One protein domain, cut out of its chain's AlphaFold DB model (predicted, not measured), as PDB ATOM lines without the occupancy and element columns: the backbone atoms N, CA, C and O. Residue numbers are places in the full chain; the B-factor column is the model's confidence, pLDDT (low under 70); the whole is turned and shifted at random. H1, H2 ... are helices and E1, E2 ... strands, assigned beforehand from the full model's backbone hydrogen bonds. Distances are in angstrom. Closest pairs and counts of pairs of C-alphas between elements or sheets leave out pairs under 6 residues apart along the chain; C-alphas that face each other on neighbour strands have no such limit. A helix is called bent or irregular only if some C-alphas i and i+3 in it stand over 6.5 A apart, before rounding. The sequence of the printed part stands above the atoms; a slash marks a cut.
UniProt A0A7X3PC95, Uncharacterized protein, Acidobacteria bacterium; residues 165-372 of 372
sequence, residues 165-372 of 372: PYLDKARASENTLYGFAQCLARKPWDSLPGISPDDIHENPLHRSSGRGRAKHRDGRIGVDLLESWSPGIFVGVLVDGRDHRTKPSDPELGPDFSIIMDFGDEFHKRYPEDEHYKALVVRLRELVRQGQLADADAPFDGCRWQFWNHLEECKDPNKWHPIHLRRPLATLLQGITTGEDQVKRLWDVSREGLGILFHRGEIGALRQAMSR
ATOM      1  N   PRO A 165       9.668 -77.010 109.942       83.19
ATOM      2  CA  PRO A 165       8.285 -77.404 109.648       83.19
ATOM      3  C   PRO A 165       8.107 -78.076 108.276       83.19
ATOM      4  O   PRO A 165       7.106 -78.744 108.032       83.19
ATOM      5  N   TYR A 166       9.084 -77.915 107.377       81.88
ATOM      6  CA  TYR A 166       9.085 -78.441 106.009       81.88
ATOM      7  C   TYR A 166      10.256 -79.399 105.764       81.88
ATOM      8  O   TYR A 166      10.722 -79.545 104.629       81.88
ATOM      9  N   LEU A 167      10.787 -80.004 106.833       74.25
ATOM     10  CA  LEU A 167      12.018 -80.783 106.763       74.25
ATOM     11  C   LEU A 167      11.906 -81.970 105.795       74.25
ATOM     12  O   LEU A 167      12.877 -82.273 105.106       74.25
ATOM     13  N   ASP A 168      10.709 -82.547 105.655       65.44
ATOM     14  CA  ASP A 168      10.367 -83.603 104.690       65.44
ATOM     15  C   ASP A 168      10.664 -83.224 103.222       65.44
ATOM     16  O   ASP A 168      10.747 -84.085 102.343       65.44
ATOM     17  N   LYS A 169      10.837 -81.926 102.945       65.81
ATOM     18  CA  LYS A 169      11.135 -81.360 101.622       65.81
ATOM     19  C   LYS A 169      12.517 -80.701 101.546       65.81
ATOM     20  O   LYS A 169      12.922 -80.273 100.464       65.81
ATOM     21  N   ALA A 170      13.270 -80.642 102.647       68.56
ATOM     22  CA  ALA A 170      14.516 -79.883 102.768       68.56
ATOM     23  C   ALA A 170      15.759 -80.791 102.883       68.56
ATOM     24  O   ALA A 170      16.424 -80.847 103.918       68.56
ATOM     25  N   ARG A 171      16.149 -81.445 101.776       66.50
ATOM     26  CA  ARG A 171      17.314 -82.368 101.706       66.50
ATOM     27  C   ARG A 171      18.625 -81.806 102.279       66.50
ATOM     28  O   ARG A 171      19.438 -82.548 102.820       66.50
ATOM     29  N   ALA A 172      18.863 -80.500 102.149       66.88
ATOM     30  CA  ALA A 172      20.071 -79.865 102.687       66.88
ATOM     31  C   ALA A 172      20.132 -79.920 104.228       66.88
ATOM     32  O   ALA A 172      21.213 -80.051 104.807       66.88
ATOM     33  N   SER A 173      18.976 -79.863 104.883       80.94
ATOM     34  CA  SER A 173      18.849 -79.944 106.337       80.94
ATOM     35  C   SER A 173      18.951 -81.386 106.828       80.94
ATOM     36  O   SER A 173      19.575 -81.623 107.856       80.94
ATOM     37  N   GLU A 174      18.480 -82.368 106.051       82.31
ATOM     38  CA  GLU A 174      18.738 -83.790 106.330       82.31
ATOM     39  C   GLU A 174      20.237 -84.121 106.314       82.31
ATOM     40  O   GLU A 174      20.724 -84.806 107.210       82.31
ATOM     41  N   ASN A 175      20.999 -83.594 105.348       81.56
ATOM     42  CA  ASN A 175      22.455 -83.775 105.317       81.56
ATOM     43  C   ASN A 175      23.135 -83.170 106.552       81.56
ATOM     44  O   ASN A 175      24.066 -83.759 107.100       81.56
ATOM     45  N   THR A 176      22.650 -82.011 107.004       87.81
ATOM     46  CA  THR A 176      23.152 -81.346 108.214       87.81
ATOM     47  C   THR A 176      22.867 -82.200 109.453       87.81
ATOM     48  O   THR A 176      23.780 -82.508 110.217       87.81
ATOM     49  N   LEU A 177      21.635 -82.700 109.592       89.44
ATOM     50  CA  LEU A 177      21.248 -83.630 110.658       89.44
ATOM     51  C   LEU A 177      22.037 -84.939 110.622       89.44
ATOM     52  O   LEU A 177      22.394 -85.477 111.669       89.44
ATOM     53  N   TYR A 178      22.343 -85.456 109.434       85.69
ATOM     54  CA  TYR A 178      23.178 -86.641 109.299       85.69
ATOM     55  C   TYR A 178      24.617 -86.366 109.757       85.69
ATOM     56  O   TYR A 178      25.196 -87.189 110.466       85.69
ATOM     57  N   GLY A 179      25.168 -85.187 109.448       83.00
ATOM     58  CA  GLY A 179      26.435 -84.718 110.017       83.00
ATOM     59  C   GLY A 179      26.396 -84.646 111.548       83.00
ATOM     60  O   GLY A 179      27.310 -85.133 112.216       83.00
ATOM     61  N   PHE A 180      25.295 -84.150 112.123       90.19
ATOM     62  CA  PHE A 180      25.103 -84.131 113.578       90.19
ATOM     63  C   PHE A 180      25.087 -85.550 114.151       90.19
ATOM     64  O   PHE A 180      25.782 -85.826 115.128       90.19
ATOM     65  N   ALA A 181      24.364 -86.474 113.515       87.75
ATOM     66  CA  ALA A 181      24.316 -87.879 113.910       87.75
ATOM     67  C   ALA A 181      25.699 -88.551 113.849       87.75
ATOM     68  O   ALA A 181      26.035 -89.342 114.728       87.75
ATOM     69  N   GLN A 182      26.534 -88.219 112.859       80.62
ATOM     70  CA  GLN A 182      27.914 -88.711 112.783       80.62
ATOM     71  C   GLN A 182      28.776 -88.209 113.946       80.62
ATOM     72  O   GLN A 182      29.542 -88.986 114.516       80.62
ATOM     73  N   CYS A 183      28.640 -86.941 114.330       81.50
ATOM     74  CA  CYS A 183      29.350 -86.399 115.487       81.50
ATOM     75  C   CYS A 183      28.834 -86.973 116.807       81.50
ATOM     76  O   CYS A 183      29.633 -87.290 117.687       81.50
ATOM     77  N   LEU A 184      27.520 -87.165 116.934       84.50
ATOM     78  CA  LEU A 184      26.914 -87.854 118.069       84.50
ATOM     79  C   LEU A 184      27.430 -89.292 118.170       84.50
ATOM     80  O   LEU A 184      27.859 -89.698 119.241       84.50
ATOM     81  N   ALA A 185      27.515 -90.040 117.070       80.00
ATOM     82  CA  ALA A 185      28.038 -91.411 117.055       80.00
ATOM     83  C   ALA A 185      29.496 -91.531 117.554       80.00
ATOM     84  O   ALA A 185      29.915 -92.602 117.990       80.00
ATOM     85  N   ARG A 186      30.267 -90.434 117.521       76.00
ATOM     86  CA  ARG A 186      31.646 -90.353 118.038       76.00
ATOM     87  C   ARG A 186      31.741 -89.996 119.521       76.00
ATOM     88  O   ARG A 186      32.840 -89.954 120.067       76.00
ATOM     89  N   LYS A 187      30.622 -89.704 120.184       81.25
ATOM     90  CA  LYS A 187      30.608 -89.399 121.616       81.25
ATOM     91  C   LYS A 187      30.870 -90.662 122.456       81.25
ATOM     92  O   LYS A 187      30.635 -91.777 121.985       81.25
ATOM     93  N   PRO A 188      31.376 -90.510 123.694       77.50
ATOM     94  CA  PRO A 188      31.689 -91.636 124.573       77.50
ATOM     95  C   PRO A 188      30.418 -92.202 125.229       77.50
ATOM     96  O   PRO A 188      30.173 -92.001 126.419       77.50
ATOM     97  N   TRP A 189      29.572 -92.878 124.451       79.00
ATOM     98  CA  TRP A 189      28.311 -93.462 124.937       79.00
ATOM     99  C   TRP A 189      28.512 -94.540 126.013       79.00
ATOM    100  O   TRP A 189      27.663 -94.696 126.882       79.00
ATOM    101  N   ASP A 190      29.659 -95.220 126.002       74.50
ATOM    102  CA  ASP A 190      30.083 -96.221 126.991       74.50
ATOM    103  C   ASP A 190      30.387 -95.640 128.378       74.50
ATOM    104  O   ASP A 190      30.439 -96.370 129.363       74.50
ATOM    105  N   SER A 191      30.576 -94.323 128.468       72.44
ATOM    106  CA  SER A 191      30.740 -93.631 129.748       72.44
ATOM    107  C   SER A 191      29.412 -93.295 130.434       72.44
ATOM    108  O   SER A 191      29.415 -92.785 131.557       72.44
ATOM    109  N   LEU A 192      28.274 -93.542 129.773       73.25
ATOM    110  CA  LEU A 192      26.964 -93.216 130.324       73.25
ATOM    111  C   LEU A 192      26.455 -94.325 131.259       73.25
ATOM    112  O   LEU A 192      26.559 -95.509 130.932       73.25
ATOM    113  N   PRO A 193      25.861 -93.969 132.414       66.44
ATOM    114  CA  PRO A 193      25.302 -94.950 133.336       66.44
ATOM    115  C   PRO A 193      24.249 -95.842 132.666       66.44
ATOM    116  O   PRO A 193      23.332 -95.344 132.017       66.44
ATOM    117  N   GLY A 194      24.353 -97.157 132.871       67.81
ATOM    118  CA  GLY A 194      23.376 -98.139 132.383       67.81
ATOM    119  C   GLY A 194      23.622 -98.669 130.967       67.81
ATOM    120  O   GLY A 194      22.907 -99.578 130.550       67.81
ATOM    121  N   ILE A 195      24.642 -98.168 130.265       70.50
ATOM    122  CA  ILE A 195      25.083 -98.693 128.968       70.50
ATOM    123  C   ILE A 195      26.396 -99.459 129.177       70.50
ATOM    124  O   ILE A 195      27.409 -98.857 129.526       70.50
ATOM    125  N   SER A 196      26.395-100.785 128.993       66.81
ATOM    126  CA  SER A 196      27.647-101.554 129.019       66.81
ATOM    127  C   SER A 196      28.434-101.317 127.725       66.81
ATOM    128  O   SER A 196      27.822-101.266 126.657       66.81
ATOM    129  N   PRO A 197      29.779-101.255 127.757       63.47
ATOM    130  CA  PRO A 197      30.598-101.237 126.544       63.47
ATOM    131  C   PRO A 197      30.305-102.397 125.581       63.47
ATOM    132  O   PRO A 197      30.472-102.226 124.373       63.47
ATOM    133  N   ASP A 198      29.866-103.541 126.119       61.84
ATOM    134  CA  ASP A 198      29.509-104.752 125.366       61.84
ATOM    135  C   ASP A 198      28.143-104.645 124.670       61.84
ATOM    136  O   ASP A 198      27.841-105.428 123.774       61.84
ATOM    137  N   ASP A 199      27.317-103.673 125.064       60.41
ATOM    138  CA  ASP A 199      25.974-103.483 124.518       60.41
ATOM    139  C   ASP A 199      25.943-102.552 123.300       60.41
ATOM    140  O   ASP A 199      24.929-102.478 122.600       60.41
ATOM    141  N   ILE A 200      27.029-101.805 123.071       59.81
ATOM    142  CA  ILE A 200      27.076-100.759 122.053       59.81
ATOM    143  C   ILE A 200      27.653-101.302 120.752       59.81
ATOM    144  O   ILE A 200      28.769-101.817 120.718       59.81
ATOM    145  N   HIS A 201      26.919-101.089 119.660       60.00
ATOM    146  CA  HIS A 201      27.322-101.487 118.314       60.00
ATOM    147  C   HIS A 201      28.722-100.940 117.957       60.00
ATOM    148  O   HIS A 201      28.967 -99.727 117.975       60.00
ATOM    149  N   GLU A 202      29.639-101.820 117.536       47.75
ATOM    150  CA  GLU A 202      30.905-101.403 116.925       47.75
ATOM    151  C   GLU A 202      30.615-100.793 115.554       47.75
ATOM    152  O   GLU A 202      30.125-101.480 114.663       47.75
ATOM    153  N   ASN A 203      30.886 -99.506 115.342       41.56
ATOM    154  CA  ASN A 203      30.806 -98.941 113.998       41.56
ATOM    155  C   ASN A 203      31.931 -99.565 113.143       41.56
ATOM    156  O   ASN A 203      33.102 -99.265 113.397       41.56
ATOM    157  N   PRO A 204      31.636-100.396 112.120       34.88
ATOM    158  CA  PRO A 204      32.676-101.094 111.363       34.88
ATOM    159  C   PRO A 204      33.601-100.141 110.582       34.88
ATOM    160  O   PRO A 204      34.649-100.569 110.104       34.88
ATOM    161  N   LEU A 205      33.260 -98.848 110.480       35.09
ATOM    162  CA  LEU A 205      34.093 -97.827 109.842       35.09
ATOM    163  C   LEU A 205      35.077 -97.124 110.793       35.09
ATOM    164  O   LEU A 205      36.005 -96.480 110.310       35.09
ATOM    165  N   HIS A 206      34.936 -97.249 112.118       37.50
ATOM    166  CA  HIS A 206      35.801 -96.551 113.076       37.50
ATOM    167  C   HIS A 206      36.066 -97.393 114.329       37.50
ATOM    168  O   HIS A 206      35.465 -97.195 115.380       37.50
ATOM    169  N   ARG A 207      37.067 -98.277 114.240       35.94
ATOM    170  CA  ARG A 207      37.639 -99.028 115.379       35.94
ATOM    171  C   ARG A 207      38.329 -98.156 116.443       35.94
ATOM    172  O   ARG A 207      38.895 -98.681 117.396       35.94
ATOM    173  N   SER A 208      38.284 -96.833 116.318       35.91
ATOM    174  CA  SER A 208      38.831 -95.912 117.310       35.91
ATOM    175  C   SER A 208      37.885 -94.736 117.557       35.91
ATOM    176  O   SER A 208      37.737 -93.855 116.715       35.91
ATOM    177  N   SER A 209      37.316 -94.746 118.769       35.97
ATOM    178  CA  SER A 209      36.734 -93.629 119.544       35.97
ATOM    179  C   SER A 209      35.243 -93.288 119.452       35.97
ATOM    180  O   SER A 209      34.852 -92.334 120.110       35.97
ATOM    181  N   GLY A 210      34.394 -94.042 118.753       39.09
ATOM    182  CA  GLY A 210      32.949 -93.769 118.731       39.09
ATOM    183  C   GLY A 210      32.126 -95.038 118.613       39.09
ATOM    184  O   GLY A 210      32.256 -95.739 117.612       39.09
ATOM    185  N   ARG A 211      31.309 -95.354 119.623       46.09
ATOM    186  CA  ARG A 211      30.445 -96.543 119.612       46.09
ATOM    187  C   ARG A 211      28.997 -96.097 119.389       46.09
ATOM    188  O   ARG A 211      28.367 -95.558 120.288       46.09
ATOM    189  N   GLY A 212      28.520 -96.245 118.159       44.16
ATOM    190  CA  GLY A 212      27.200 -95.820 117.695       44.16
ATOM    191  C   GLY A 212      27.162 -95.772 116.165       44.16
ATOM    192  O   GLY A 212      28.166 -95.446 115.519       44.16
ATOM    193  N   ARG A 213      26.024 -96.115 115.548       55.69
ATOM    194  CA  ARG A 213      25.870 -96.078 114.083       55.69
ATOM    195  C   ARG A 213      24.943 -94.940 113.681       55.69
ATOM    196  O   ARG A 213      23.739 -95.033 113.898       55.69
ATOM    197  N   ALA A 214      25.505 -93.911 113.047       57.56
ATOM    198  CA  ALA A 214      24.704 -92.906 112.360       57.56
ATOM    199  C   ALA A 214      23.856 -93.595 111.279       57.56
ATOM    200  O   ALA A 214      24.392 -94.328 110.438       57.56
ATOM    201  N   LYS A 215      22.540 -93.390 111.308       64.50
ATOM    202  CA  LYS A 215      21.609 -93.914 110.304       64.50
ATOM    203  C   LYS A 215      20.697 -92.809 109.801       64.50
ATOM    204  O   LYS A 215      20.324 -91.920 110.555       64.50
ATOM    205  N   HIS A 216      20.337 -92.922 108.528       74.25
ATOM    206  CA  HIS A 216      19.177 -92.279 107.933       74.25
ATOM    207  C   HIS A 216      18.313 -93.409 107.366       74.25
ATOM    208  O   HIS A 216      18.646 -93.995 106.333       74.25
ATOM    209  N   ARG A 217      17.291 -93.818 108.116       78.38
ATOM    210  CA  ARG A 217      16.435 -94.960 107.770       78.38
ATOM    211  C   ARG A 217      15.097 -94.826 108.487       78.38
ATOM    212  O   ARG A 217      15.067 -94.235 109.557       78.38
ATOM    213  N   ASP A 218      14.026 -95.362 107.906       80.75
ATOM    214  CA  ASP A 218      12.709 -95.495 108.549       80.75
ATOM    215  C   ASP A 218      12.192 -94.168 109.150       80.75
ATOM    216  O   ASP A 218      11.556 -94.126 110.199       80.75
ATOM    217  N   GLY A 219      12.527 -93.053 108.486       84.56
ATOM    218  CA  GLY A 219      12.132 -91.706 108.895       84.56
ATOM    219  C   GLY A 219      12.871 -91.133 110.109       84.56
ATOM    220  O   GLY A 219      12.443 -90.119 110.656       84.56
ATOM    221  N   ARG A 220      13.995 -91.726 110.527       88.62
ATOM    222  CA  ARG A 220      14.831 -91.231 111.631       88.62
ATOM    223  C   ARG A 220      16.283 -90.982 111.214       88.62
ATOM    224  O   ARG A 220      16.858 -91.733 110.422       88.62
ATOM    225  N   ILE A 221      16.872 -89.917 111.767       90.62
ATOM    226  CA  ILE A 221      18.281 -89.535 111.604       90.62
ATOM    227  C   ILE A 221      18.933 -89.436 112.980       90.62
ATOM    228  O   ILE A 221      18.585 -88.570 113.777       90.62
ATOM    229  N   GLY A 222      19.885 -90.314 113.281       91.19
ATOM    230  CA  GLY A 222      20.472 -90.373 114.618       91.19
ATOM    231  C   GLY A 222      21.391 -91.557 114.828       91.19
ATOM    232  O   GLY A 222      21.933 -92.104 113.869       91.19
ATOM    233  N   VAL A 223      21.557 -91.937 116.090       87.94
ATOM    234  CA  VAL A 223      22.452 -92.996 116.547       87.94
ATOM    235  C   VAL A 223      21.631 -94.117 117.175       87.94
ATOM    236  O   VAL A 223      20.910 -93.890 118.144       87.94
ATOM    237  N   ASP A 224      21.787 -95.336 116.660       85.19
ATOM    238  CA  ASP A 224      21.377 -96.537 117.394       85.19
ATOM    239  C   ASP A 224      22.480 -96.890 118.397       85.19
ATOM    240  O   ASP A 224      23.636 -97.098 118.006       85.19
ATOM    241  N   LEU A 225      22.127 -96.922 119.681       78.81
ATOM    242  CA  LEU A 225      23.045 -97.223 120.775       78.81
ATOM    243  C   LEU A 225      23.119 -98.719 121.048       78.81
ATOM    244  O   LEU A 225      24.216 -99.246 121.174       78.81
ATOM    245  N   LEU A 226      21.972 -99.398 121.116       73.88
ATOM    246  CA  LEU A 226      21.895-100.825 121.432       73.88
ATOM    247  C   LEU A 226      21.459-101.624 120.204       73.88
ATOM    248  O   LEU A 226      20.503-101.246 119.527       73.88
ATOM    249  N   GLU A 227      22.161-102.721 119.917       61.84
ATOM    250  CA  GLU A 227      21.930-103.546 118.719       61.84
ATOM    251  C   GLU A 227      20.756-104.520 118.879       61.84
ATOM    252  O   GLU A 227      20.032-104.805 117.923       61.84
ATOM    253  N   SER A 228      20.548-105.026 120.093       65.31
ATOM    254  CA  SER A 228      19.487-105.982 120.366       65.31
ATOM    255  C   SER A 228      18.144-105.269 120.329       65.31
ATOM    256  O   SER A 228      17.963-104.343 121.109       65.31
ATOM    257  N   TRP A 229      17.174-105.716 119.527       75.19
ATOM    258  CA  TRP A 229      15.784-105.248 119.624       75.19
ATOM    259  C   TRP A 229      15.103-105.818 120.898       75.19
ATOM    260  O   TRP A 229      13.962-106.269 120.865       75.19
ATOM    261  N   SER A 230      15.820-105.851 122.032       81.25
ATOM    262  CA  SER A 230      15.422-106.502 123.286       81.25
ATOM    263  C   SER A 230      15.787-105.762 124.601       81.25
ATOM    264  O   SER A 230      16.276-106.393 125.540       81.25
ATOM    265  N   PRO A 231      15.483-104.459 124.775       85.94
ATOM    266  CA  PRO A 231      15.145-103.470 123.756       85.94
ATOM    267  C   PRO A 231      16.366-102.835 123.079       85.94
ATOM    268  O   PRO A 231      17.457-102.765 123.653       85.94
ATOM    269  N   GLY A 232      16.131-102.312 121.876       88.00
ATOM    270  CA  GLY A 232      17.035-101.407 121.168       88.00
ATOM    271  C   GLY A 232      16.799 -99.972 121.627       88.00
ATOM    272  O   GLY A 232      15.707 -99.652 122.089       88.00
ATOM    273  N   ILE A 233      17.809 -99.105 121.518       89.81
ATOM    274  CA  ILE A 233      17.697 -97.687 121.893       89.81
ATOM    275  C   ILE A 233      18.234 -96.817 120.763       89.81
ATOM    276  O   ILE A 233      19.414 -96.908 120.420       89.81
ATOM    277  N   PHE A 234      17.380 -95.945 120.238       91.88
ATOM    278  CA  PHE A 234      17.725 -94.910 119.268       91.88
ATOM    279  C   PHE A 234      17.756 -93.534 119.937       91.88
ATOM    280  O   PHE A 234      16.910 -93.232 120.779       91.88
ATOM    281  N   VAL A 235      18.694 -92.680 119.520       93.31
ATOM    282  CA  VAL A 235      18.773 -91.267 119.908       93.31
ATOM    283  C   VAL A 235      18.994 -90.402 118.669       93.31
ATOM    284  O   VAL A 235      20.002 -90.545 117.976       93.31
ATOM    285  N   GLY A 236      18.082 -89.474 118.386       94.31
ATOM    286  CA  GLY A 236      18.205 -88.592 117.226       94.31
ATOM    287  C   GLY A 236      16.915 -87.887 116.849       94.31
ATOM    288  O   GLY A 236      16.032 -87.712 117.672       94.31
ATOM    289  N   VAL A 237      16.798 -87.464 115.598       94.31
ATOM    290  CA  VAL A 237      15.643 -86.719 115.086       94.31
ATOM    291  C   VAL A 237      14.708 -87.654 114.332       94.31
ATOM    292  O   VAL A 237      15.143 -88.400 113.452       94.31
ATOM    293  N   LEU A 238      13.416 -87.584 114.646       91.56
ATOM    294  CA  LEU A 238      12.371 -88.270 113.893       91.56
ATOM    295  C   LEU A 238      11.837 -87.335 112.803       91.56
ATOM    296  O   LEU A 238      10.963 -86.507 113.055       91.56
ATOM    297  N   VAL A 239      12.403 -87.447 111.602       89.19
ATOM    298  CA  VAL A 239      12.087 -86.581 110.456       89.19
ATOM    299  C   VAL A 239      10.785 -86.980 109.757       89.19
ATOM    300  O   VAL A 239      10.082 -86.124 109.231       89.19
ATOM    301  N   ASP A 240      10.433 -88.266 109.796       87.00
ATOM    302  CA  ASP A 240       9.193 -88.817 109.255       87.00
ATOM    303  C   ASP A 240       8.646 -89.903 110.192       87.00
ATOM    304  O   ASP A 240       9.200 -90.990 110.337       87.00
ATOM    305  N   GLY A 241       7.520 -89.608 110.839       86.38
ATOM    306  CA  GLY A 241       6.914 -90.493 111.827       86.38
ATOM    307  C   GLY A 241       6.026 -91.601 111.258       86.38
ATOM    308  O   GLY A 241       5.403 -92.301 112.051       86.38
ATOM    309  N   ARG A 242       5.917 -91.782 109.930       87.62
ATOM    310  CA  ARG A 242       5.001 -92.777 109.325       87.62
ATOM    311  C   ARG A 242       5.233 -94.199 109.832       87.62
ATOM    312  O   ARG A 242       4.274 -94.848 110.244       87.62
ATOM    313  N   ASP A 243       6.483 -94.652 109.825       86.19
ATOM    314  CA  ASP A 243       6.865 -95.986 110.311       86.19
ATOM    315  C   ASP A 243       6.647 -96.121 111.826       86.19
ATOM    316  O   ASP A 243       6.086 -97.097 112.320       86.19
ATOM    317  N   HIS A 244       6.965 -95.052 112.558       87.88
ATOM    318  CA  HIS A 244       6.834 -94.990 114.008       87.88
ATOM    319  C   HIS A 244       5.382 -94.765 114.468       87.88
ATOM    320  O   HIS A 244       5.071 -94.974 115.633       87.88
ATOM    321  N   ARG A 245       4.461 -94.439 113.549       89.81
ATOM    322  CA  ARG A 245       3.056 -94.064 113.798       89.81
ATOM    323  C   ARG A 245       2.888 -92.848 114.713       89.81
ATOM    324  O   ARG A 245       1.865 -92.704 115.381       89.81
ATOM    325  N   THR A 246       3.850 -91.939 114.693       87.06
ATOM    326  CA  THR A 246       3.837 -90.708 115.489       87.06
ATOM    327  C   THR A 246       3.720 -89.476 114.603       87.06
ATOM    328  O   THR A 246       4.146 -89.464 113.449       87.06
ATOM    329  N   LYS A 247       3.182 -88.397 115.167       88.31
ATOM    330  CA  LYS A 247       3.290 -87.045 114.606       88.31
ATOM    331  C   LYS A 247       4.251 -86.221 115.463       88.31
ATOM    332  O   LYS A 247       4.405 -86.571 116.641       88.31
ATOM    333  N   PRO A 248       4.856 -85.156 114.913       88.50
ATOM    334  CA  PRO A 248       5.608 -84.208 115.722       88.50
ATOM    335  C   PRO A 248       4.800 -83.737 116.927       88.50
ATOM    336  O   PRO A 248       3.576 -83.597 116.828       88.50
ATOM    337  N   SER A 249       5.474 -83.526 118.057       86.50
ATOM    338  CA  SER A 249       4.824 -83.039 119.275       86.50
ATOM    339  C   SER A 249       4.186 -81.661 119.081       86.50
ATOM    340  O   SER A 249       3.115 -81.405 119.626       86.50
ATOM    341  N   ASP A 250       4.799 -80.825 118.240       87.50
ATOM    342  CA  ASP A 250       4.251 -79.564 117.752       87.50
ATOM    343  C   ASP A 250       4.589 -79.398 116.255       87.50
ATOM    344  O   ASP A 250       5.757 -79.203 115.909       87.50
ATOM    345  N   PRO A 251       3.598 -79.485 115.344       85.75
ATOM    346  CA  PRO A 251       3.825 -79.350 113.905       85.75
ATOM    347  C   PRO A 251       4.464 -78.022 113.474       85.75
ATOM    348  O   PRO A 251       5.190 -78.010 112.481       85.75
ATOM    349  N   GLU A 252       4.235 -76.927 114.206       87.19
ATOM    350  CA  GLU A 252       4.792 -75.604 113.881       87.19
ATOM    351  C   GLU A 252       6.281 -75.500 114.244       87.19
ATOM    352  O   GLU A 252       7.000 -74.648 113.725       87.19
ATOM    353  N   LEU A 253       6.765 -76.390 115.114       87.81
ATOM    354  CA  LEU A 253       8.165 -76.470 115.537       87.81
ATOM    355  C   LEU A 253       8.951 -77.553 114.777       87.81
ATOM    356  O   LEU A 253      10.149 -77.735 115.012       87.81
ATOM    357  N   GLY A 254       8.302 -78.243 113.836       89.12
ATOM    358  CA  GLY A 254       8.915 -79.291 113.028       89.12
ATOM    359  C   GLY A 254       9.166 -80.585 113.815       89.12
ATOM    360  O   GLY A 254       8.421 -80.891 114.741       89.12
ATOM    361  N   PRO A 255      10.160 -81.404 113.431       92.44
ATOM    362  CA  PRO A 255      10.356 -82.740 113.988       92.44
ATOM    363  C   PRO A 255      10.804 -82.730 115.454       92.44
ATOM    364  O   PRO A 255      11.395 -81.771 115.956       92.44
ATOM    365  N   ASP A 256      10.622 -83.876 116.106       93.06
ATOM    366  CA  ASP A 256      11.086 -84.093 117.472       93.06
ATOM    367  C   ASP A 256      12.509 -84.667 117.492       93.06
ATOM    368  O   ASP A 256      12.819 -85.645 116.800       93.06
ATOM    369  N   PHE A 257      13.349 -84.139 118.381       94.88
ATOM    370  CA  PHE A 257      14.469 -84.898 118.920       94.88
ATOM    371  C   PHE A 257      13.928 -85.938 119.905       94.88
ATOM    372  O   PHE A 257      13.157 -85.616 120.812       94.88
ATOM    373  N   SER A 258      14.304 -87.193 119.703       94.31
ATOM    374  CA  SER A 258      13.672 -88.353 120.308       94.31
ATOM    375  C   SER A 258      14.695 -89.355 120.831       94.31
ATOM    376  O   SER A 258      15.703 -89.641 120.182       94.31
ATOM    377  N   ILE A 259      14.374 -89.943 121.980       93.94
ATOM    378  CA  ILE A 259      14.924 -91.219 122.427       93.94
ATOM    379  C   ILE A 259      13.816 -92.251 122.281       93.94
ATOM    380  O   ILE A 259      12.738 -92.083 122.856       93.94
ATOM    381  N   ILE A 260      14.070 -93.290 121.494       93.94
ATOM    382  CA  ILE A 260      13.073 -94.302 121.139       93.94
ATOM    383  C   ILE A 260      13.571 -95.658 121.613       93.94
ATOM    384  O   ILE A 260      14.740 -96.000 121.425       93.94
ATOM    385  N   MET A 261      12.679 -96.405 122.256       93.25
ATOM    386  CA  MET A 261      12.924 -97.786 122.638       93.25
ATOM    387  C   MET A 261      12.264 -98.726 121.639       93.25
ATOM    388  O   MET A 261      11.052 -98.644 121.435       93.25
ATOM    389  N   ASP A 262      13.059 -99.637 121.090       91.38
ATOM    390  CA  ASP A 262      12.666-100.538 120.014       91.38
ATOM    391  C   ASP A 262      12.556-101.992 120.512       91.38
ATOM    392  O   ASP A 262      13.388-102.442 121.302       91.38
ATOM    393  N   PHE A 263      11.569-102.753 120.027       92.75
ATOM    394  CA  PHE A 263      11.399-104.182 120.340       92.75
ATOM    395  C   PHE A 263      11.149-105.028 119.096       92.75
ATOM    396  O   PHE A 263      10.305-104.686 118.268       92.75
ATOM    397  N   GLY A 264      11.831-106.169 119.015       90.56
ATOM    398  CA  GLY A 264      11.681-107.169 117.962       90.56
ATOM    399  C   GLY A 264      10.325-107.859 118.049       90.56
ATOM    400  O   GLY A 264       9.718-107.913 119.128       90.56
ATOM    401  N   ASP A 265       9.824-108.358 116.918       92.25
ATOM    402  CA  ASP A 265       8.507-108.996 116.839       92.25
ATOM    403  C   ASP A 265       8.379-110.208 117.760       92.25
ATOM    404  O   ASP A 265       7.303-110.459 118.315       92.25
ATOM    405  N   GLU A 266       9.484-110.903 118.017       91.56
ATOM    406  CA  GLU A 266       9.556-112.019 118.947       91.56
ATOM    407  C   GLU A 266       9.164-111.631 120.388       91.56
ATOM    408  O   GLU A 266       8.652-112.466 121.138       91.56
ATOM    409  N   PHE A 267       9.306-110.354 120.771       92.69
ATOM    410  CA  PHE A 267       8.994-109.861 122.119       92.69
ATOM    411  C   PHE A 267       7.607-109.219 122.248       92.69
ATOM    412  O   PHE A 267       7.163-108.956 123.369       92.69
ATOM    413  N   HIS A 268       6.869-109.009 121.151       94.06
ATOM    414  CA  HIS A 268       5.605-108.240 121.110       94.06
ATOM    415  C   HIS A 268       4.447-108.808 121.942       94.06
ATOM    416  O   HIS A 268       3.431-108.129 122.149       94.06
ATOM    417  N   LYS A 269       4.562-110.064 122.381       92.38
ATOM    418  CA  LYS A 269       3.609-110.719 123.293       92.38
ATOM    419  C   LYS A 269       4.068-110.717 124.750       92.38
ATOM    420  O   LYS A 269       3.264-111.016 125.621       92.38
ATOM    421  N   ARG A 270       5.346-110.432 125.003       93.38
ATOM    422  CA  ARG A 270       5.991-110.638 126.301       93.38
ATOM    423  C   ARG A 270       6.292-109.332 127.012       93.38
ATOM    424  O   ARG A 270       5.875-109.179 128.152       93.38
ATOM    425  N   TYR A 271       6.972-108.393 126.351       94.12
ATOM    426  CA  TYR A 271       7.353-107.139 127.004       94.12
ATOM    427  C   TYR A 271       6.148-106.335 127.528       94.12
ATOM    428  O   TYR A 271       6.290-105.767 128.605       94.12
ATOM    429  N   PRO A 272       4.958-106.307 126.879       94.69
ATOM    430  CA  PRO A 272       3.822-105.560 127.425       94.69
ATOM    431  C   PRO A 272       3.343-106.096 128.778       94.69
ATOM    432  O   PRO A 272       2.797-105.346 129.581       94.69
ATOM    433  N   GLU A 273       3.555-107.392 129.028       94.06
ATOM    434  CA  GLU A 273       3.149-108.054 130.266       94.06
ATOM    435  C   GLU A 273       4.248-108.092 131.327       94.06
ATOM    436  O   GLU A 273       3.957-108.400 132.482       94.06
ATOM    437  N   ASP A 274       5.482-107.755 130.957       94.44
ATOM    438  CA  ASP A 274       6.637-107.793 131.841       94.44
ATOM    439  C   ASP A 274       6.555-106.705 132.925       94.44
ATOM    440  O   ASP A 274       6.294-105.528 132.656       94.44
ATOM    441  N   GLU A 275       6.803-107.095 134.176       94.69
ATOM    442  CA  GLU A 275       6.712-106.191 135.324       94.69
ATOM    443  C   GLU A 275       7.773-105.079 135.280       94.69
ATOM    444  O   GLU A 275       7.510-103.965 135.736       94.69
ATOM    445  N   HIS A 276       8.948-105.322 134.686       93.38
ATOM    446  CA  HIS A 276       9.975-104.289 134.525       93.38
ATOM    447  C   HIS A 276       9.584-103.267 133.456       93.38
ATOM    448  O   HIS A 276       9.826-102.074 133.644       93.38
ATOM    449  N   TYR A 277       8.927-103.701 132.374       94.69
ATOM    450  CA  TYR A 277       8.363-102.782 131.381       94.69
ATOM    451  C   TYR A 277       7.240-101.925 131.984       94.69
ATOM    452  O   TYR A 277       7.269-100.697 131.871       94.69
ATOM    453  N   LYS A 278       6.287-102.541 132.697       94.62
ATOM    454  CA  LYS A 278       5.196-101.825 133.384       94.62
ATOM    455  C   LYS A 278       5.736-100.819 134.408       94.62
ATOM    456  O   LYS A 278       5.311 -99.661 134.420       94.62
ATOM    457  N   ALA A 279       6.711-101.225 135.225       93.25
ATOM    458  CA  ALA A 279       7.362-100.348 136.197       93.25
ATOM    459  C   ALA A 279       8.081 -99.166 135.528       93.25
ATOM    460  O   ALA A 279       7.954 -98.029 135.992       93.25
ATOM    461  N   LEU A 280       8.781 -99.410 134.413       92.81
ATOM    462  CA  LEU A 280       9.418 -98.359 133.624       92.81
ATOM    463  C   LEU A 280       8.394 -97.333 133.121       92.81
ATOM    464  O   LEU A 280       8.606 -96.136 133.301       92.81
ATOM    465  N   VAL A 281       7.286 -97.775 132.516       93.38
ATOM    466  CA  VAL A 281       6.237 -96.883 131.988       93.38
ATOM    467  C   VAL A 281       5.668 -95.986 133.089       93.38
ATOM    468  O   VAL A 281       5.586 -94.767 132.916       93.38
ATOM    469  N   VAL A 282       5.322 -96.567 134.244       91.62
ATOM    470  CA  VAL A 282       4.817 -95.814 135.404       91.62
ATOM    471  C   VAL A 282       5.848 -94.788 135.876       91.62
ATOM    472  O   VAL A 282       5.502 -93.633 136.125       91.62
ATOM    473  N   ARG A 283       7.124 -95.182 135.954       89.31
ATOM    474  CA  ARG A 283       8.208 -94.289 136.371       89.31
ATOM    475  C   ARG A 283       8.411 -93.132 135.398       89.31
ATOM    476  O   ARG A 283       8.491 -91.993 135.845       89.31
ATOM    477  N   LEU A 284       8.513 -93.402 134.096       89.25
ATOM    478  CA  LEU A 284       8.717 -92.362 133.083       89.25
ATOM    479  C   LEU A 284       7.578 -91.340 133.121       89.25
ATOM    480  O   LEU A 284       7.835 -90.137 133.134       89.25
ATOM    481  N   ARG A 285       6.332 -91.810 133.250       87.25
ATOM    482  CA  ARG A 285       5.160 -90.946 133.422       87.25
ATOM    483  C   ARG A 285       5.270 -90.060 134.661       87.25
ATOM    484  O   ARG A 285       4.992 -88.865 134.578       87.25
ATOM    485  N   GLU A 286       5.685 -90.620 135.795       85.56
ATOM    486  CA  GLU A 286       5.814 -89.844 137.027       85.56
ATOM    487  C   GLU A 286       6.951 -88.819 136.954       85.56
ATOM    488  O   GLU A 286       6.763 -87.683 137.383       85.56
ATOM    489  N   LEU A 287       8.088 -89.164 136.341       79.25
ATOM    490  CA  LEU A 287       9.201 -88.229 136.146       79.25
ATOM    491  C   LEU A 287       8.788 -87.025 135.288       79.25
ATOM    492  O   LEU A 287       9.088 -85.885 135.653       79.25
ATOM    493  N   VAL A 288       8.049 -87.252 134.189       74.94
ATOM    494  CA  VAL A 288       7.468 -86.162 133.380       74.94
ATOM    495  C   VAL A 288       6.534 -85.306 134.234       74.94
ATOM    496  O   VAL A 288       6.642 -84.078 134.231       74.94
ATOM    497  N   ARG A 289       5.623 -85.943 134.984       74.00
ATOM    498  CA  ARG A 289       4.576 -85.263 135.760       74.00
ATOM    499  C   ARG A 289       5.134 -84.416 136.901       74.00
ATOM    500  O   ARG A 289       4.645 -83.313 137.128       74.00
ATOM    501  N   GLN A 290       6.153 -84.909 137.601       69.69
ATOM    502  CA  GLN A 290       6.799 -84.210 138.716       69.69
ATOM    503  C   GLN A 290       7.665 -83.031 138.265       69.69
ATOM    504  O   GLN A 290       8.214 -82.324 139.106       69.69
ATOM    505  N   GLY A 291       7.826 -82.818 136.955       61.22
ATOM    506  CA  GLY A 291       8.727 -81.792 136.450       61.22
ATOM    507  C   GLY A 291      10.190 -82.072 136.794       61.22
ATOM    508  O   GLY A 291      11.001 -81.180 136.638       61.22
ATOM    509  N   GLN A 292      10.554 -83.293 137.206       57.06
ATOM    510  CA  GLN A 292      11.957 -83.722 137.331       57.06
ATOM    511  C   GLN A 292      12.614 -83.958 135.957       57.06
ATOM    512  O   GLN A 292      13.807 -84.224 135.866       57.06
ATOM    513  N   LEU A 293      11.817 -83.843 134.890       53.81
ATOM    514  CA  LEU A 293      12.236 -83.661 133.499       53.81
ATOM    515  C   LEU A 293      12.243 -82.188 133.052       53.81
ATOM    516  O   LEU A 293      12.307 -81.900 131.852       53.81
ATOM    517  N   ALA A 294      12.097 -81.273 134.011       42.12
ATOM    518  CA  ALA A 294      12.408 -79.862 133.889       42.12
ATOM    519  C   ALA A 294      13.637 -79.605 134.771       42.12
ATOM    520  O   ALA A 294      13.661 -79.983 135.943       42.12
ATOM    521  N   ASP A 295      14.673 -79.010 134.193       39.38
ATOM    522  CA  ASP A 295      15.855 -78.589 134.940       39.38
ATOM    523  C   ASP A 295      15.435 -77.652 136.083       39.38
ATOM    524  O   ASP A 295      14.733 -76.665 135.856       39.38
ATOM    525  N   ALA A 296      15.876 -77.940 137.309       37.28
ATOM    526  CA  ALA A 296      15.602 -77.088 138.469       37.28
ATOM    527  C   ALA A 296      16.365 -75.745 138.416       37.28
ATOM    528  O   ALA A 296      15.987 -74.816 139.125       37.28
ATOM    529  N   ASP A 297      17.375 -75.633 137.543       42.09
ATOM    530  CA  ASP A 297      18.256 -74.462 137.425       42.09
ATOM    531  C   ASP A 297      18.315 -73.855 136.004       42.09
ATOM    532  O   ASP A 297      19.072 -72.910 135.769       42.09
ATOM    533  N   ALA A 298      17.525 -74.349 135.037       41.03
ATOM    534  CA  ALA A 298      17.482 -73.761 133.695       41.03
ATOM    535  C   ALA A 298      16.447 -72.620 133.635       41.03
ATOM    536  O   ALA A 298      15.309 -72.796 134.084       41.03
ATOM    537  N   PRO A 299      16.799 -71.444 133.078       35.47
ATOM    538  CA  PRO A 299      15.840 -70.370 132.866       35.47
ATOM    539  C   PRO A 299      14.684 -70.887 132.007       35.47
ATOM    540  O   PRO A 299      14.905 -71.589 131.028       35.47
ATOM    541  N   PHE A 300      13.466 -70.543 132.421       38.75
ATOM    542  CA  PHE A 300      12.174 -70.948 131.868       38.75
ATOM    543  C   PHE A 300      12.131 -70.886 130.322       38.75
ATOM    544  O   PHE A 300      11.714 -69.882 129.748       38.75
ATOM    545  N   ASP A 301      12.543 -71.965 129.655       42.62
ATOM    546  CA  ASP A 301      12.249 -72.263 128.256       42.62
ATOM    547  C   ASP A 301      11.275 -73.454 128.208       42.62
ATOM    548  O   ASP A 301      11.191 -74.269 129.125       42.62
ATOM    549  N   GLY A 302      10.454 -73.557 127.174       46.25
ATOM    550  CA  GLY A 302       9.432 -74.601 127.068       46.25
ATOM    551  C   GLY A 302       9.956 -76.031 126.849       46.25
ATOM    552  O   GLY A 302       9.176 -76.873 126.410       46.25
ATOM    553  N   CYS A 303      11.232 -76.352 127.100       55.19
ATOM    554  CA  CYS A 303      11.857 -77.616 126.686       55.19
ATOM    555  C   CYS A 303      11.706 -78.756 127.708       55.19
ATOM    556  O   CYS A 303      12.688 -79.282 128.231       55.19
ATOM    557  N   ARG A 304      10.478 -79.211 127.982       72.69
ATOM    558  CA  ARG A 304      10.251 -80.415 128.813       72.69
ATOM    559  C   ARG A 304      10.239 -81.681 127.965       72.69
ATOM    560  O   ARG A 304       9.693 -81.678 126.867       72.69
ATOM    561  N   TRP A 305      10.822 -82.773 128.473       84.94
ATOM    562  CA  TRP A 305      10.652 -84.083 127.831       84.94
ATOM    563  C   TRP A 305       9.177 -84.473 127.864       84.94
ATOM    564  O   TRP A 305       8.541 -84.435 128.917       84.94
ATOM    565  N   GLN A 306       8.657 -84.887 126.718       87.31
ATOM    566  CA  GLN A 306       7.359 -85.531 126.602       87.31
ATOM    567  C   GLN A 306       7.562 -87.039 126.567       87.31
ATOM    568  O   GLN A 306       8.409 -87.532 125.824       87.31
ATOM    569  N   PHE A 307       6.781 -87.771 127.352       90.44
ATOM    570  CA  PHE A 307       6.719 -89.225 127.279       90.44
ATOM    571  C   PHE A 307       5.506 -89.628 126.456       90.44
ATOM    572  O   PHE A 307       4.420 -89.092 126.662       90.44
ATOM    573  N   TRP A 308       5.718 -90.566 125.545       89.62
ATOM    574  CA  TRP A 308       4.676 -91.160 124.728       89.62
ATOM    575  C   TRP A 308       4.787 -92.682 124.813       89.62
ATOM    576  O   TRP A 308       5.862 -93.241 124.561       89.62
ATOM    577  N   ASN A 309       3.688 -93.338 125.179       92.25
ATOM    578  CA  ASN A 309       3.550 -94.790 125.221       92.25
ATOM    579  C   ASN A 309       2.503 -95.245 124.199       92.25
ATOM    580  O   ASN A 309       1.295 -95.203 124.447       92.25
ATOM    581  N   HIS A 310       2.976 -95.774 123.074       91.00
ATOM    582  CA  HIS A 310       2.131 -96.243 121.981       91.00
ATOM    583  C   HIS A 310       1.116 -97.302 122.404       91.00
ATOM    584  O   HIS A 310       0.036 -97.340 121.820       91.00
ATOM    585  N   LEU A 311       1.442 -98.149 123.388       90.88
ATOM    586  CA  LEU A 311       0.554 -99.226 123.828       90.88
ATOM    587  C   LEU A 311      -0.719 -98.717 124.511       90.88
ATOM    588  O   LEU A 311      -1.741 -99.395 124.467       90.88
ATOM    589  N   GLU A 312      -0.654 -97.544 125.137       86.81
ATOM    590  CA  GLU A 312      -1.763 -96.966 125.901       86.81
ATOM    591  C   GLU A 312      -2.431 -95.801 125.160       86.81
ATOM    592  O   GLU A 312      -3.624 -95.556 125.332       86.81
ATOM    593  N   GLU A 313      -1.681 -95.086 124.321       83.06
ATOM    594  CA  GLU A 313      -2.115 -93.812 123.736       83.06
ATOM    595  C   GLU A 313      -2.659 -93.953 122.305       83.06
ATOM    596  O   GLU A 313      -3.235 -93.010 121.761       83.06
ATOM    597  N   CYS A 314      -2.518 -95.129 121.680       84.06
ATOM    598  CA  CYS A 314      -2.948 -95.377 120.302       84.06
ATOM    599  C   CYS A 314      -3.953 -96.531 120.192       84.06
ATOM    600  O   CYS A 314      -3.777 -97.595 120.775       84.06
ATOM    601  N   LYS A 315      -4.968 -96.358 119.331       83.19
ATOM    602  CA  LYS A 315      -5.946 -97.414 119.001       83.19
ATOM    603  C   LYS A 315      -5.312 -98.610 118.274       83.19
ATOM    604  O   LYS A 315      -5.757 -99.737 118.456       83.19
ATOM    605  N   ASP A 316      -4.311 -98.349 117.434       86.06
ATOM    606  CA  ASP A 316      -3.504 -99.363 116.744       86.06
ATOM    607  C   ASP A 316      -2.029 -99.167 117.155       86.06
ATOM    608  O   ASP A 316      -1.290 -98.411 116.507       86.06
ATOM    609  N   PRO A 317      -1.621 -99.734 118.305       91.06
ATOM    610  CA  PRO A 317      -0.337 -99.438 118.924       91.06
ATOM    611  C   PRO A 317       0.833 -99.943 118.077       91.06
ATOM    612  O   PRO A 317       0.811-101.063 117.564       91.06
ATOM    613  N   ASN A 318       1.887 -99.131 117.960       91.62
ATOM    614  CA  ASN A 318       3.127 -99.578 117.345       91.62
ATOM    615  C   ASN A 318       3.950-100.371 118.362       91.62
ATOM    616  O   ASN A 318       4.561 -99.797 119.260       91.62
ATOM    617  N   LYS A 319       3.958-101.696 118.227       94.12
ATOM    618  CA  LYS A 319       4.697-102.565 119.147       94.12
ATOM    619  C   LYS A 319       6.202-102.591 118.904       94.12
ATOM    620  O   LYS A 319       6.920-103.054 119.788       94.12
ATOM    621  N   TRP A 320       6.654-102.106 117.750       93.00
ATOM    622  CA  TRP A 320       8.070-101.993 117.420       93.00
ATOM    623  C   TRP A 320       8.723-100.809 118.126       93.00
ATOM    624  O   TRP A 320       9.849-100.952 118.578       93.00
ATOM    625  N   HIS A 321       7.995 -99.698 118.291       93.00
ATOM    626  CA  HIS A 321       8.482 -98.448 118.893       93.00
ATOM    627  C   HIS A 321       7.549 -97.985 120.028       93.00
ATOM    628  O   HIS A 321       6.885 -96.951 119.923       93.00
ATOM    629  N   PRO A 322       7.388 -98.775 121.107       94.19
ATOM    630  CA  PRO A 322       6.338 -98.524 122.084       94.19
ATOM    631  C   PRO A 322       6.590 -97.297 122.968       94.19
ATOM    632  O   PRO A 322       5.627 -96.710 123.450       94.19
ATOM    633  N   ILE A 323       7.847 -96.909 123.210       94.31
ATOM    634  CA  ILE A 323       8.208 -95.819 124.131       94.31
ATOM    635  C   ILE A 323       9.015 -94.755 123.399       94.31
ATOM    636  O   ILE A 323      10.051 -95.056 122.805       94.31
ATOM    637  N   HIS A 324       8.571 -93.502 123.510       93.69
ATOM    638  CA  HIS A 324       9.312 -92.339 123.043       93.69
ATOM    639  C   HIS A 324       9.458 -91.310 124.169       93.69
ATOM    640  O   HIS A 324       8.483 -90.952 124.831       93.69
ATOM    641  N   LEU A 325      10.665 -90.777 124.334       92.56
ATOM    642  CA  LEU A 325      10.911 -89.501 125.003       92.56
ATOM    643  C   LEU A 325      11.201 -88.467 123.920       92.56
ATOM    644  O   LEU A 325      12.083 -88.699 123.099       92.56
ATOM    645  N   ARG A 326      10.453 -87.361 123.875       91.31
ATOM    646  CA  ARG A 326      10.482 -86.405 122.755       91.31
ATOM    647  C   ARG A 326      10.567 -84.955 123.213       91.31
ATOM    648  O   ARG A 326       9.998 -84.599 124.245       91.31
ATOM    649  N   ARG A 327      11.249 -84.124 122.427       90.75
ATOM    650  CA  ARG A 327      11.268 -82.657 122.530       90.75
ATOM    651  C   ARG A 327      11.288 -82.055 121.119       90.75
ATOM    652  O   ARG A 327      12.030 -82.587 120.290       90.75
ATOM    653  N   PRO A 328      10.563 -80.958 120.839       91.50
ATOM    654  CA  PRO A 328      10.689 -80.268 119.558       91.50
ATOM    655  C   PRO A 328      12.146 -79.887 119.284       91.50
ATOM    656  O   PRO A 328      12.815 -79.285 120.127       91.50
ATOM    657  N   LEU A 329      12.667 -80.228 118.105       92.81
ATOM    658  CA  LEU A 329      14.059 -79.928 117.772       92.81
ATOM    659  C   LEU A 329      14.312 -78.414 117.728       92.81
ATOM    660  O   LEU A 329      15.350 -77.951 118.200       92.81
ATOM    661  N   ALA A 330      13.352 -77.646 117.202       91.50
ATOM    662  CA  ALA A 330      13.466 -76.194 117.094       91.50
ATOM    663  C   ALA A 330      13.688 -75.519 118.455       91.50
ATOM    664  O   ALA A 330      14.496 -74.599 118.548       91.50
ATOM    665  N   THR A 331      13.028 -75.993 119.517       89.75
ATOM    666  CA  THR A 331      13.174 -75.397 120.854       89.75
ATOM    667  C   THR A 331      14.524 -75.741 121.465       89.75
ATOM    668  O   THR A 331      15.141 -74.892 122.096       89.75
ATOM    669  N   LEU A 332      15.033 -76.956 121.224       90.75
ATOM    670  CA  LEU A 332      16.353 -77.361 121.714       90.75
ATOM    671  C   LEU A 332      17.485 -76.513 121.142       90.75
ATOM    672  O   LEU A 332      18.481 -76.304 121.831       90.75
ATOM    673  N   LEU A 333      17.352 -76.083 119.889       92.44
ATOM    674  CA  LEU A 333      18.402 -75.382 119.151       92.44
ATOM    675  C   LEU A 333      18.193 -73.864 119.096       92.44
ATOM    676  O   LEU A 333      19.012 -73.156 118.510       92.44
ATOM    677  N   GLN A 334      17.111 -73.352 119.686       90.69
ATOM    678  CA  GLN A 334      16.775 -71.936 119.628       90.69
ATOM    679  C   GLN A 334      17.904 -71.074 120.211       90.69
ATOM    680  O   GLN A 334      18.390 -71.310 121.313       90.69
ATOM    681  N   GLY A 335      18.318 -70.054 119.455       88.81
ATOM    682  CA  GLY A 335      19.390 -69.139 119.859       88.81
ATOM    683  C   GLY A 335      20.809 -69.702 119.723       88.81
ATOM    684  O   GLY A 335      21.761 -68.980 120.007       88.81
ATOM    685  N   ILE A 336      20.971 -70.948 119.265       91.56
ATOM    686  CA  ILE A 336      22.278 -71.546 118.992       91.56
ATOM    687  C   ILE A 336      22.662 -71.286 117.533       91.56
ATOM    688  O   ILE A 336      21.958 -71.715 116.622       91.56
ATOM    689  N   THR A 337      23.793 -70.610 117.326       87.81
ATOM    690  CA  THR A 337      24.213 -70.051 116.025       87.81
ATOM    691  C   THR A 337      25.389 -70.786 115.374       87.81
ATOM    692  O   THR A 337      26.059 -70.239 114.500       87.81
ATOM    693  N   THR A 338      25.758 -71.969 115.874       89.06
ATOM    694  CA  THR A 338      26.836 -72.785 115.294       89.06
ATOM    695  C   THR A 338      26.425 -74.252 115.270       89.06
ATOM    696  O   THR A 338      25.752 -74.729 116.188       89.06
ATOM    697  N   GLY A 339      26.826 -74.991 114.231       90.31
ATOM    698  CA  GLY A 339      26.532 -76.422 114.139       90.31
ATOM    699  C   GLY A 339      27.183 -77.221 115.273       90.31
ATOM    700  O   GLY A 339      26.591 -78.161 115.798       90.31
ATOM    701  N   GLU A 340      28.369 -76.814 115.721       87.44
ATOM    702  CA  GLU A 340      29.080 -77.433 116.838       87.44
ATOM    703  C   GLU A 340      28.323 -77.292 118.158       87.44
ATOM    704  O   GLU A 340      28.161 -78.281 118.880       87.44
ATOM    705  N   ASP A 341      27.836 -76.090 118.472       89.69
ATOM    706  CA  ASP A 341      27.059 -75.862 119.688       89.69
ATOM    707  C   ASP A 341      25.702 -76.565 119.608       89.69
ATOM    708  O   ASP A 341      25.221 -77.083 120.618       89.69
ATOM    709  N   GLN A 342      25.112 -76.674 118.410       93.88
ATOM    710  CA  GLN A 342      23.901 -77.466 118.197       93.88
ATOM    711  C   GLN A 342      24.170 -78.950 118.489       93.88
ATOM    712  O   GLN A 342      23.452 -79.555 119.282       93.88
ATOM    713  N   VAL A 343      25.251 -79.538 117.961       92.19
ATOM    714  CA  VAL A 343      25.650 -80.920 118.291       92.19
ATOM    715  C   VAL A 343      25.946 -81.088 119.777       92.19
ATOM    716  O   VAL A 343      25.543 -82.090 120.372       92.19
ATOM    717  N   LYS A 344      26.643 -80.129 120.399       90.94
ATOM    718  CA  LYS A 344      26.913 -80.153 121.840       90.94
ATOM    719  C   LYS A 344      25.606 -80.164 122.629       90.94
ATOM    720  O   LYS A 344      25.459 -80.981 123.534       90.94
ATOM    721  N   ARG A 345      24.641 -79.320 122.259       93.31
ATOM    722  CA  ARG A 345      23.322 -79.282 122.890       93.31
ATOM    723  C   ARG A 345      22.578 -80.601 122.724       93.31
ATOM    724  O   ARG A 345      22.059 -81.116 123.710       93.31
ATOM    725  N   LEU A 346      22.573 -81.182 121.525       93.94
ATOM    726  CA  LEU A 346      21.961 -82.492 121.290       93.94
ATOM    727  C   LEU A 346      22.633 -83.592 122.118       93.94
ATOM    728  O   LEU A 346      21.942 -84.452 122.658       93.94
ATOM    729  N   TRP A 347      23.958 -83.557 122.271       91.56
ATOM    730  CA  TRP A 347      24.685 -84.479 123.145       91.56
ATOM    731  C   TRP A 347      24.286 -84.312 124.615       91.56
ATOM    732  O   TRP A 347      23.962 -85.299 125.271       91.56
ATOM    733  N   ASP A 348      24.259 -83.081 125.123       89.88
ATOM    734  CA  ASP A 348      23.890 -82.796 126.513       89.88
ATOM    735  C   ASP A 348      22.448 -83.256 126.807       89.88
ATOM    736  O   ASP A 348      22.205 -83.951 127.795       89.88
ATOM    737  N   VAL A 349      21.512 -82.987 125.891       90.25
ATOM    738  CA  VAL A 349      20.115 -83.452 125.976       90.25
ATOM    739  C   VAL A 349      20.024 -84.976 125.871       90.25
ATOM    740  O   VAL A 349      19.264 -85.600 126.605       90.25
ATOM    741  N   SER A 350      20.830 -85.612 125.015       90.44
ATOM    742  CA  SER A 350      20.897 -87.079 124.928       90.44
ATOM    743  C   SER A 350      21.291 -87.698 126.266       90.44
ATOM    744  O   SER A 350      20.670 -88.659 126.710       90.44
ATOM    745  N   ARG A 351      22.309 -87.139 126.932       88.06
ATOM    746  CA  ARG A 351      22.772 -87.616 128.243       88.06
ATOM    747  C   ARG A 351      21.698 -87.484 129.308       88.06
ATOM    748  O   ARG A 351      21.520 -88.408 130.094       88.06
ATOM    749  N   GLU A 352      21.001 -86.353 129.321       86.25
ATOM    750  CA  GLU A 352      19.866 -86.115 130.209       86.25
ATOM    751  C   GLU A 352      18.797 -87.198 129.997       86.25
ATOM    752  O   GLU A 352      18.496 -87.966 130.913       86.25
ATOM    753  N   GLY A 353      18.295 -87.330 128.763       87.25
ATOM    754  CA  GLY A 353      17.237 -88.275 128.401       87.25
ATOM    755  C   GLY A 353      17.600 -89.745 128.640       87.25
ATOM    756  O   GLY A 353      16.777 -90.521 129.122       87.25
ATOM    757  N   LEU A 354      18.847 -90.140 128.374       86.81
ATOM    758  CA  LEU A 354      19.326 -91.488 128.688       86.81
ATOM    759  C   LEU A 354      19.489 -91.696 130.191       86.81
ATOM    760  O   LEU A 354      19.153 -92.766 130.691       86.81
ATOM    761  N   GLY A 355      19.946 -90.682 130.928       83.00
ATOM    762  CA  GLY A 355      20.001 -90.722 132.388       83.00
ATOM    763  C   GLY A 355      18.628 -90.997 132.998       83.00
ATOM    764  O   GLY A 355      18.515 -91.807 133.914       83.00
ATOM    765  N   ILE A 356      17.576 -90.402 132.431       82.94
ATOM    766  CA  ILE A 356      16.178 -90.675 132.784       82.94
ATOM    767  C   ILE A 356      15.803 -92.112 132.430       82.94
ATOM    768  O   ILE A 356      15.233 -92.823 133.258       82.94
ATOM    769  N   LEU A 357      16.118 -92.553 131.214       86.12
ATOM    770  CA  LEU A 357      15.726 -93.871 130.735       86.12
ATOM    771  C   LEU A 357      16.361 -95.001 131.558       86.12
ATOM    772  O   LEU A 357      15.654 -95.899 132.006       86.12
ATOM    773  N   PHE A 358      17.665 -94.917 131.825       82.75
ATOM    774  CA  PHE A 358      18.438 -95.936 132.541       82.75
ATOM    775  C   PHE A 358      18.413 -95.801 134.070       82.75
ATOM    776  O   PHE A 358      18.937 -96.672 134.770       82.75
ATOM    777  N   HIS A 359      17.804 -94.741 134.612       75.62
ATOM    778  CA  HIS A 359      17.665 -94.559 136.057       75.62
ATOM    779  C   HIS A 359      17.051 -95.806 136.714       75.62
ATOM    780  O   HIS A 359      16.131 -96.377 136.154       75.62
ATOM    781  N   ARG A 360      17.542 -96.226 137.893       76.94
ATOM    782  CA  ARG A 360      17.046 -97.383 138.684       76.94
ATOM    783  C   ARG A 360      17.119 -98.772 138.032       76.94
ATOM    784  O   ARG A 360      16.783 -99.753 138.689       76.94
ATOM    785  N   GLY A 361      17.654 -98.886 136.820       80.62
ATOM    786  CA  GLY A 361      18.035-100.171 136.236       80.62
ATOM    787  C   GLY A 361      16.883-101.023 135.698       80.62
ATOM    788  O   GLY A 361      17.130-102.184 135.369       80.62
ATOM    789  N   GLU A 362      15.660-100.491 135.543       85.62
ATOM    790  CA  GLU A 362      14.549-101.274 134.972       85.62
ATOM    791  C   GLU A 362      14.850-101.721 133.536       85.62
ATOM    792  O   GLU A 362      14.495-102.832 133.159       85.62
ATOM    793  N   ILE A 363      15.587-100.914 132.762       86.31
ATOM    794  CA  ILE A 363      16.065-101.299 131.425       86.31
ATOM    795  C   ILE A 363      16.972-102.526 131.495       86.31
ATOM    796  O   ILE A 363      16.806-103.461 130.719       86.31
ATOM    797  N   GLY A 364      17.919-102.550 132.435       84.31
ATOM    798  CA  GLY A 364      18.823-103.687 132.608       84.31
ATOM    799  C   GLY A 364      18.066-104.961 132.983       84.31
ATOM    800  O   GLY A 364      18.327-106.023 132.419       84.31
ATOM    801  N   ALA A 365      17.085-104.847 133.881       87.44
ATOM    802  CA  ALA A 365      16.228-105.964 134.267       87.44
ATOM    803  C   ALA A 365      15.351-106.451 133.100       87.44
ATOM    804  O   ALA A 365      15.279-107.653 132.849       87.44
ATOM    805  N   LEU A 366      14.769-105.528 132.330       88.75
ATOM    806  CA  LEU A 366      13.975-105.845 131.145       88.75
ATOM    807  C   LEU A 366      14.813-106.554 130.071       88.75
ATOM    808  O   LEU A 366      14.372-107.551 129.507       88.75
ATOM    809  N   ARG A 367      16.054-106.112 129.838       86.25
ATOM    810  CA  ARG A 367      16.989-106.777 128.913       86.25
ATOM    811  C   ARG A 367      17.297-108.208 129.331       86.25
ATOM    812  O   ARG A 367      17.258-109.124 128.509       86.25
ATOM    813  N   GLN A 368      17.558-108.421 130.620       85.12
ATOM    814  CA  GLN A 368      17.759-109.765 131.162       85.12
ATOM    815  C   GLN A 368      16.503-110.626 131.016       85.12
ATOM    816  O   GLN A 368      16.613-111.805 130.685       85.12
ATOM    817  N   ALA A 369      15.321-110.043 131.233       86.94
ATOM    818  CA  ALA A 369      14.057-110.734 131.042       86.94
ATOM    819  C   ALA A 369      13.867-111.140 129.578       86.94
ATOM    820  O   ALA A 369      13.465-112.268 129.338       86.94
ATOM    821  N   MET A 370      14.199-110.294 128.602       87.38
ATOM    822  CA  MET A 370      14.048-110.621 127.176       87.38
ATOM    823  C   MET A 370      15.136-111.567 126.635       87.38
ATOM    824  O   MET A 370      14.950-112.165 125.583       87.38
ATOM    825  N   SER A 371      16.247-111.750 127.352       78.56
ATOM    826  CA  SER A 371      17.341-112.653 126.946       78.56
ATOM    827  C   SER A 371      17.150-114.116 127.381       78.56
ATOM    828  O   SER A 371      17.967-114.967 127.032       78.56
ATOM    829  N   ARG A 372      16.117-114.407 128.181       61.53
ATOM    830  CA  ARG A 372      15.746-115.754 128.655       61.53
ATOM    831  C   ARG A 372      14.564-116.274 127.873       61.53
ATOM    832  O   ARG A 372      14.533-117.475 127.553       61.53
TER     833      ARG A 372
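Overview. This is residues 165 to 372 of the 372 residues of an uncharacterized protein of Acidobacteria bacterium (UniProt A0A7X3PC95). A twisted antiparallel sheet makes one layer, and helices over one of its faces make the second: H2 near one edge, H3 at the other, and H6a, the long arm of a bent helix, slanting between them. The other arm, H6b, turns off and packs on H3. The printed part has 208 residues, with six named helices and six named strands in the order H1 H2 E1 E2 E3 E4 H3 E5 H4 E6 H5 H6; the sheet runs E1 E2 E3 E4 E6 E5. The class is mixed, and the whole is compact, with a radius of gyration of the C-alphas of 16.3 A and spans of 47 by 40 by 36 A.

Arrangement. H1, residues 165 to 169, is irregular, with C-alphas 165 and 168 8.2 A apart. E1, residues 213 to 217, E2, 220 to 226, E3, 232 to 238, and E4, 256 to 262, form a meander of three hairpins, each strand the antiparallel neighbour of the one before; N 215 and O 222 are 2.9 A apart, N 223 and O 235 2.8 A, N 234 and O 260 2.9 A. H2, residues 171 to 185, runs along the strands over E2 and only just over E1, on which 3 C-alphas fall, at a height over the sheet of 7.4 A; its closest C-alphas to E2 are Ala 181 and Gly 222, 4.6 A. E4, H3, residues 275 to 289, and E5, 306 to 309, form a split strand-helix-strand unit, its two strands running the same way with E6, 323 to 328, between them, and a right-handed crossover. N 259 and O 325 are 2.8 A apart, N 308 and O 324 2.9 A. H4, residues 310 to 313, is not on the sheet; H5, 329 to 333, is only just over E4, with 3 C-alphas. H6, residues 339 to 370, was assigned as one helix by its hydrogen bonds but is bent, with C-alphas 357 and 360 8.8 A apart; its arms H6a, 339 to 357, and H6b, 360 to 370, are about perpendicular at 77 degrees. H6b is irregular, with C-alphas 360 and 363 8.3 A apart. H6a is on the same face as H2 and H3, and touches H2 with residues 339 to 347 alone, closest at C-alphas Phe 180 and Val 343, 5.7 A. H3 touches H6b with residues 276 to 280 alone, closest at C-alphas His 276 and Leu 366, 5.5 A. Every O i to N i+4 pair is within hydrogen-bond range in H2, H3, H5 and H6a, 6 of 7 in H6b and 0 of 1 in H1, which has 1 of 2 O i to N i+3 pairs; H4 is too short.

Along the chain. H1 begins at C-alpha 165 (8.285, -77.404, 109.648). H2 is 20.8 A long, E4 16.7 A, H3 21.0 A and H6a 26.4 A. H6b, 17.8 A, ends at C-alpha 370 (14.048, -110.621, 127.176).

Size, cuts and confidence. The C-alphas farthest apart, Thr 337 and Arg 372, are 48.2 A apart. The printed part has no cut. The links H2 to E1, E3 to E4, E4 to H3 and H3 to E5 are long. Mean pLDDT of the printed part is 80.0; residues 196 to 215 and 290 to 303 are among those under 70.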